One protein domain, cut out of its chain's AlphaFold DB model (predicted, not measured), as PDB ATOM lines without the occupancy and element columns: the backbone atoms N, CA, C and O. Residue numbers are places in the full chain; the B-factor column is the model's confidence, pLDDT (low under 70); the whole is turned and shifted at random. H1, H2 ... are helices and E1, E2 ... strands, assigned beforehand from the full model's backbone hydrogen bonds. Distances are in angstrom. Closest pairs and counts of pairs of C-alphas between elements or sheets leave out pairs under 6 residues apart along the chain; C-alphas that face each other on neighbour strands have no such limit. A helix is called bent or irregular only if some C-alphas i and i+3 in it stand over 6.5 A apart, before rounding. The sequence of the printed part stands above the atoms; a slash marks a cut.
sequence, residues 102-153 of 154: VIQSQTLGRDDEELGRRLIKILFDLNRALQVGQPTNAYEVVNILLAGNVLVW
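What this domain is: This is residues 102 to 153 of the 154 residues of the protein "UPF0033 domain-containing protein" of Ammonifex degensii (UniProt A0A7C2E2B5). Look first for the longer helix, H1, at one end of an elongated body, and for the shorter helix H2 at the other end. In the middle lies a small patch of short stretches running parallel, with the strand E1 between residues 102 to 103 and residues 132 to 133. The printed part has 52 residues, with two named helices and one named strand in the order H1, H2, E1. The class is mostly helix: helices hold 23 and strands 3 of the 26 residues in named elements. The whole is only just loose, close to compact, with a radius of gyration of the C-alphas of 12.2 A, and its C-alphas span 35 by 21 by 12 A along the three main axes.

How they stand to each other: Begin with the longest helix, H1, residues 113 to 126, and then turn to H2, residues 138 to 146: these two helices are apart, with no C-alpha of the one within 8 A of the other. H1 is also apart from E1, residues 150 to 152. Between H2 and E1 you will find 4 pairs of C-alphas within 8 A. The closest C-alphas of these two are those of Ile 144 and Leu 151, 7.1 A apart, and their centres are 10.1 A apart. E1 pairs with no named strand, but two stretches too short to be named pair with it as strands do. Residues 102 to 103 pair with residues 151 to 152 of E1, parallel. Residues 132 to 133, which belong to the link from H1 to H2, pair with residues 150 to 151 of E1, also parallel. On the backbone, every O i to N i+4 pair inside H1 and H2 is within hydrogen-bond range, and neither helix is bent or irregular.

Where its parts are: Find C-alpha 113, of Glu 113, at (13.415, -17.338, 36.496); from there H1 runs through 14 residues to C-alpha 126, of Leu 126, at (22.126, -31.664, 25.844), a length of 19.9 A from first to last C-alpha. Go on to C-alpha 138, of Ala 138, at (0.932, -21.673, 10.551), where H2 begins; its 9 residues end at Leu 146, and its length from first to last C-alpha is 12.5 A. In both helices the y value of the last C-alpha is lower than that of the first. E1 begins at Val 150 and covers 6.5 A from first to last C-alpha. It ends at C-alpha 152, of Val 152, at (9.607, -22.844, 20.639).

The domain as a whole: Look for the two C-alphas farthest apart at Asp 111, just before H1, and at Tyr 139 in H2; they are 34.9 A apart. The first and last printed C-alphas, those of Val 102 and Trp 153, are 7.9 A apart. The printed part has no cut; in the full chain of 154 residues it begins at residue 102 and ends at residue 153. The link from H1 to H2, with 11 residues, is long, while the link from H2 to E1, with 3 residues, is tight. Read the B-factor column for the model's confidence: the mean pLDDT of the printed part is 77.8, with a mean of 86 in H1, 76 in H2 and 70 in E1. Ten residues are under 70, namely residues 128 to 133, residue 148, residue 150 and residues 152 to 153.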
ATOM      1  N   VAL A 102       6.835 -29.428  21.993       78.56
ATOM      2  CA  VAL A 102       6.333 -28.047  21.940       78.56
ATOM      3  C   VAL A 102       6.598 -27.370  23.279       78.56
ATOM      4  O   VAL A 102       6.163 -27.864  24.320       78.56
ATOM      5  N   ILE A 103       7.299 -26.238  23.252       80.75
ATOM      6  CA  ILE A 103       7.652 -25.450  24.435       80.75
ATOM      7  C   ILE A 103       6.930 -24.102  24.357       80.75
ATOM      8  O   ILE A 103       7.179 -23.305  23.457       80.75
ATOM      9  N   GLN A 104       6.028 -23.870  25.312       78.31
ATOM     10  CA  GLN A 104       5.211 -22.651  25.412       78.31
ATOM     11  C   GLN A 104       5.781 -21.604  26.381       78.31
ATOM     12  O   GLN A 104       5.199 -20.538  26.537       78.31
ATOM     13  N   SER A 105       6.869 -21.921  27.087       79.12
ATOM     14  CA  SER A 105       7.465 -21.059  28.112       79.12
ATOM     15  C   SER A 105       8.966 -20.929  27.894       79.12
ATOM     16  O   SER A 105       9.640 -21.918  27.610       79.12
ATOM     17  N   GLN A 106       9.499 -19.724  28.104       78.25
ATOM     18  CA  GLN A 106      10.938 -19.441  28.055       78.25
ATOM     19  C   GLN A 106      11.676 -19.821  29.352       78.25
ATOM     20  O   GLN A 106      12.900 -19.687  29.438       78.25
ATOM     21  N   THR A 107      10.954 -20.338  30.350       83.56
ATOM     22  CA  THR A 107      11.498 -20.789  31.637       83.56
ATOM     23  C   THR A 107      10.989 -22.183  32.001       83.56
ATOM     24  O   THR A 107       9.834 -22.538  31.738       83.56
ATOM     25  N   LEU A 108      11.866 -22.992  32.606       84.81
ATOM     26  CA  LEU A 108      11.511 -24.285  33.190       84.81
ATOM     27  C   LEU A 108      11.432 -24.155  34.715       84.81
ATOM     28  O   LEU A 108      12.435 -23.886  35.365       84.81
ATOM     29  N   GLY A 109      10.251 -24.393  35.283       82.25
ATOM     30  CA  GLY A 109       9.974 -24.100  36.695       82.25
ATOM     31  C   GLY A 109       9.328 -22.723  36.877       82.25
ATOM     32  O   GLY A 109       9.181 -21.976  35.913       82.25
ATOM     33  N   ARG A 110       8.853 -22.422  38.092       78.06
ATOM     34  CA  ARG A 110       8.069 -21.202  38.381       78.06
ATOM     35  C   ARG A 110       8.686 -20.279  39.433       78.06
ATOM     36  O   ARG A 110       8.302 -19.120  39.487       78.06
ATOM     37  N   ASP A 111       9.621 -20.778  40.237       80.81
ATOM     38  CA  ASP A 111      10.076 -20.079  41.447       80.81
ATOM     39  C   ASP A 111      11.366 -19.269  41.247       80.81
ATOM     40  O   ASP A 111      11.594 -18.289  41.948       80.81
ATOM     41  N   ASP A 112      12.199 -19.658  40.279       89.12
ATOM     42  CA  ASP A 112      13.455 -18.981  39.947       89.12
ATOM     43  C   ASP A 112      13.584 -18.869  38.424       89.12
ATOM     44  O   ASP A 112      13.813 -19.853  37.712       89.12
ATOM     45  N   GLU A 113      13.387 -17.651  37.922       88.88
ATOM     46  CA  GLU A 113      13.415 -17.338  36.496       88.88
ATOM     47  C   GLU A 113      14.818 -17.509  35.897       88.88
ATOM     48  O   GLU A 113      14.970 -18.033  34.788       88.88
ATOM     49  N   GLU A 114      15.861 -17.121  36.637       89.88
ATOM     50  CA  GLU A 114      17.238 -17.197  36.159       89.88
ATOM     51  C   GLU A 114      17.681 -18.656  36.036       89.88
ATOM     52  O   GLU A 114      18.230 -19.069  35.003       89.88
ATOM     53  N   LEU A 115      17.388 -19.458  37.060       87.31
ATOM     54  CA  LEU A 115      17.617 -20.896  37.036       87.31
ATOM     55  C   LEU A 115      16.787 -21.558  35.933       87.31
ATOM     56  O   LEU A 115      17.327 -22.341  35.149       87.31
ATOM     57  N   GLY A 116      15.505 -21.214  35.819       86.94
ATOM     58  CA  GLY A 116      14.612 -21.789  34.817       86.94
ATOM     59  C   GLY A 116      15.076 -21.534  33.385       86.94
ATOM     60  O   GLY A 116      15.010 -22.436  32.543       86.94
ATOM     61  N   ARG A 117      15.628 -20.349  33.110       88.75
ATOM     62  CA  ARG A 117      16.224 -20.020  31.807       88.75
ATOM     63  C   ARG A 117      17.500 -20.822  31.540       88.75
ATOM     64  O   ARG A 117      17.713 -21.296  30.421       88.75
ATOM     65  N   ARG A 118      18.344 -21.024  32.561       89.31
ATOM     66  CA  ARG A 118      19.543 -21.880  32.458       89.31
ATOM     67  C   ARG A 118      19.168 -23.334  32.182       89.31
ATOM     68  O   ARG A 118      19.808 -23.967  31.348       89.31
ATOM     69  N   LEU A 119      18.119 -23.846  32.823       88.44
ATOM     70  CA  LEU A 119      17.637 -25.213  32.626       88.44
ATOM     71  C   LEU A 119      17.112 -25.447  31.205       88.44
ATOM     72  O   LEU A 119      17.454 -26.463  30.602       88.44
ATOM     73  N   ILE A 120      16.352 -24.505  30.638       87.06
ATOM     74  CA  ILE A 120      15.923 -24.586  29.231       87.06
ATOM     75  C   ILE A 120      17.119 -24.571  28.283       87.06
ATOM     76  O   ILE A 120      17.182 -25.374  27.354       87.06
ATOM     77  N   LYS A 121      18.104 -23.705  28.539       84.12
ATOM     78  CA  LYS A 121      19.329 -23.681  27.740       84.12
ATOM     79  C   LYS A 121      20.050 -25.035  27.778       84.12
ATOM     80  O   LYS A 121      20.402 -25.565  26.730       84.12
ATOM     81  N   ILE A 122      20.218 -25.616  28.967       87.25
ATOM     82  CA  ILE A 122      20.847 -26.933  29.146       87.25
ATOM     83  C   ILE A 122      20.048 -28.029  28.431       87.25
ATOM     84  O   ILE A 122      20.643 -28.902  27.806       87.25
ATOM     85  N   LEU A 123      18.713 -27.983  28.478       84.44
ATOM     86  CA  LEU A 123      17.853 -28.940  27.780       84.44
ATOM     87  C   LEU A 123      18.111 -28.939  26.267       84.44
ATOM     88  O   LEU A 123      18.220 -30.015  25.675       84.44
ATOM     89  N   PHE A 124      18.236 -27.759  25.655       82.69
ATOM     90  CA  PHE A 124      18.579 -27.640  24.235       82.69
ATOM     91  C   PHE A 124      20.021 -28.075  23.953       82.69
ATOM     92  O   PHE A 124      20.254 -28.835  23.015       82.69
ATOM     93  N   ASP A 125      20.978 -27.668  24.790       80.81
ATOM     94  CA  ASP A 125      22.396 -28.004  24.617       80.81
ATOM     95  C   ASP A 125      22.658 -29.521  24.715       80.81
ATOM     96  O   ASP A 125      23.456 -30.070  23.952       80.81
ATOM     97  N   LEU A 126      21.985 -30.216  25.642       82.00
ATOM     98  CA  LEU A 126      22.126 -31.664  25.844       82.00
ATOM     99  C   LEU A 126      21.497 -32.481  24.716       82.00
ATOM    100  O   LEU A 126      21.920 -33.606  24.453       82.00
ATOM    101  N   ASN A 127      20.509 -31.919  24.029       73.62
ATOM    102  CA  ASN A 127      19.802 -32.593  22.959       73.62
ATOM    103  C   ASN A 127      20.143 -31.945  21.612       73.62
ATOM    104  O   ASN A 127      19.281 -31.395  20.938       73.62
ATOM    105  N   ARG A 128      21.409 -32.066  21.183       65.06
ATOM    106  CA  ARG A 128      21.917 -31.517  19.901       65.06
ATOM    107  C   ARG A 128      21.186 -32.021  18.649       65.06
ATOM    108  O   ARG A 128      21.374 -31.458  17.578       65.06
ATOM    109  N   ALA A 129      20.397 -33.088  18.771       65.44
ATOM    110  CA  ALA A 129      19.532 -33.588  17.705       65.44
ATOM    111  C   ALA A 129      18.252 -32.749  17.526       65.44
ATOM    112  O   ALA A 129      17.590 -32.870  16.498       65.44
ATOM    113  N   LEU A 130      17.896 -31.907  18.502       67.88
ATOM    114  CA  LEU A 130      16.727 -31.039  18.435       67.88
ATOM    115  C   LEU A 130      17.042 -29.838  17.549       67.88
ATOM    116  O   LEU A 130      17.802 -28.943  17.918       67.88
ATOM    117  N   GLN A 131      16.426 -29.809  16.375       65.50
ATOM    118  CA  GLN A 131      16.391 -28.612  15.550       65.50
ATOM    119  C   GLN A 131      15.299 -27.700  16.106       65.50
ATOM    120  O   GLN A 131      14.124 -28.074  16.141       65.50
ATOM    121  N   VAL A 132      15.704 -26.529  16.592       68.62
ATOM    122  CA  VAL A 132      14.801 -25.520  17.148       68.62
ATOM    123  C   VAL A 132      14.352 -24.593  16.023       68.62
ATOM    124  O   VAL A 132      15.183 -23.938  15.396       68.62
ATOM    125  N   GLY A 133      13.045 -24.538  15.772       69.31
ATOM    126  CA  GLY A 133      12.441 -23.598  14.827       69.31
ATOM    127  C   GLY A 133      11.650 -22.503  15.541       69.31
ATOM    128  O   GLY A 133      10.954 -22.779  16.518       69.31
ATOM    129  N   GLN A 134      11.729 -21.273  15.025       70.44
ATOM    130  CA  GLN A 134      10.837 -20.165  15.377       70.44
ATOM    131  C   GLN A 134       9.912 -19.902  14.184       70.44
ATOM    132  O   GLN A 134      10.309 -19.193  13.261       70.44
ATOM    133  N   PRO A 135       8.725 -20.526  14.135       74.19
ATOM    134  CA  PRO A 135       7.824 -20.359  13.006       74.19
ATOM    135  C   PRO A 135       7.210 -18.956  12.993       74.19
ATOM    136  O   PRO A 135       6.768 -18.436  14.017       74.19
ATOM    137  N   THR A 136       7.121 -18.377  11.804       77.06
ATOM    138  CA  THR A 136       6.508 -17.070  11.526       77.06
ATOM    139  C   THR A 136       5.070 -17.188  11.018       77.06
ATOM    140  O   THR A 136       4.340 -16.198  10.988       77.06
ATOM    141  N   ASN A 137       4.638 -18.384  10.605       81.50
ATOM    142  CA  ASN A 137       3.277 -18.650  10.140       81.50
ATOM    143  C   ASN A 137       2.826 -20.092  10.455       81.50
ATOM    144  O   ASN A 137       3.621 -20.951  10.832       81.50
ATOM    145  N   ALA A 138       1.533 -20.369  10.259       76.56
ATOM    146  CA  ALA A 138       0.932 -21.673  10.551       76.56
ATOM    147  C   ALA A 138       1.469 -22.832   9.684       76.56
ATOM    148  O   ALA A 138       1.501 -23.970  10.148       76.56
ATOM    149  N   TYR A 139       1.917 -22.570   8.453       79.31
ATOM    150  CA  TYR A 139       2.472 -23.607   7.574       79.31
ATOM    151  C   TYR A 139       3.832 -24.100   8.069       79.31
ATOM    152  O   TYR A 139       4.102 -25.300   8.058       79.31
ATOM    153  N   GLU A 140       4.673 -23.191   8.559       77.12
ATOM    154  CA  GLU A 140       5.962 -23.528   9.164       77.12
ATOM    155  C   GLU A 140       5.778 -24.369  10.425       77.12
ATOM    156  O   GLU A 140       6.492 -25.353  10.602       77.12
ATOM    157  N   VAL A 141       4.769 -24.060  11.249       74.06
ATOM    158  CA  VAL A 141       4.417 -24.885  12.416       74.06
ATOM    159  C   VAL A 141       4.124 -26.319  11.983       74.06
ATOM    160  O   VAL A 141       4.731 -27.248  12.506       74.06
ATOM    161  N   VAL A 142       3.232 -26.512  11.006       77.88
ATOM    162  CA  VAL A 142       2.838 -27.850  10.535       77.88
ATOM    163  C   VAL A 142       4.028 -28.611   9.953       77.88
ATOM    164  O   VAL A 142       4.206 -29.786  10.257       77.88
ATOM    165  N   ASN A 143       4.892 -27.949   9.184       75.88
ATOM    166  CA  ASN A 143       6.084 -28.589   8.628       75.88
ATOM    167  C   ASN A 143       7.085 -29.008   9.714       75.88
ATOM    168  O   ASN A 143       7.627 -30.110   9.652       75.88
ATOM    169  N   ILE A 144       7.305 -28.172  10.733       74.38
ATOM    170  CA  ILE A 144       8.184 -28.496  11.868       74.38
ATOM    171  C   ILE A 144       7.584 -29.638  12.704       74.38
ATOM    172  O   ILE A 144       8.319 -30.534  13.125       74.38
ATOM    173  N   LEU A 145       6.257 -29.649  12.895       72.56
ATOM    174  CA  LEU A 145       5.538 -30.745  13.552       72.56
ATOM    175  C   LEU A 145       5.755 -32.067  12.814       72.56
ATOM    176  O   LEU A 145       6.179 -33.039  13.431       72.56
ATOM    177  N   LEU A 146       5.522 -32.090  11.500       75.06
ATOM    178  CA  LEU A 146       5.671 -33.291  10.672       75.06
ATOM    179  C   LEU A 146       7.127 -33.768  10.569       75.06
ATOM    180  O   LEU A 146       7.369 -34.963  10.423       75.06
ATOM    181  N   ALA A 147       8.091 -32.854  10.682       70.81
ATOM    182  CA  ALA A 147       9.516 -33.170  10.672       70.81
ATOM    183  C   ALA A 147      10.043 -33.732  12.009       70.81
ATOM    184  O   ALA A 147      11.187 -34.177  12.060       70.81
ATOM    185  N   GLY A 148       9.246 -33.720  13.086       68.69
ATOM    186  CA  GLY A 148       9.683 -34.201  14.407       68.69
ATOM    187  C   GLY A 148      10.671 -33.273  15.103       68.69
ATOM    188  O   GLY A 148      11.484 -33.716  15.910       68.69
ATOM    189  N   ASN A 149      10.608 -31.986  14.773       72.69
ATOM    190  CA  ASN A 149      11.484 -30.956  15.311       72.69
ATOM    191  C   ASN A 149      10.887 -30.308  16.571       72.69
ATOM    192  O   ASN A 149       9.758 -30.603  16.977       72.69
ATOM    193  N   VAL A 150      11.649 -29.409  17.201       69.69
ATOM    194  CA  VAL A 150      11.205 -28.688  18.399       69.69
ATOM    195  C   VAL A 150      10.649 -27.329  18.032       69.69
ATOM    196  O   VAL A 150      11.307 -26.521  17.375       69.69
ATOM    197  N   LEU A 151       9.441 -27.076  18.519       72.81
ATOM    198  CA  LEU A 151       8.775 -25.792  18.400       72.81
ATOM    199  C   LEU A 151       8.951 -25.002  19.683       72.81
ATOM    200  O   LEU A 151       8.545 -25.451  20.758       72.81
ATOM    201  N   VAL A 152       9.516 -23.809  19.547       66.69
ATOM    202  CA  VAL A 152       9.607 -22.844  20.639       66.69
ATOM    203  C   VAL A 152       8.707 -21.673  20.300       66.69
ATOM    204  O   VAL A 152       8.897 -21.006  19.284       66.69
ATOM    205  N   TRP A 153       7.718 -21.442  21.155       63.78
ATOM    206  CA  TRP A 153       6.898 -20.243  21.101       63.78
ATOM    207  C   TRP A 153       7.562 -19.177  21.981       63.78
ATOM    208  O   TRP A 153       7.869 -19.447  23.142       63.78
TER     209      TRP A 153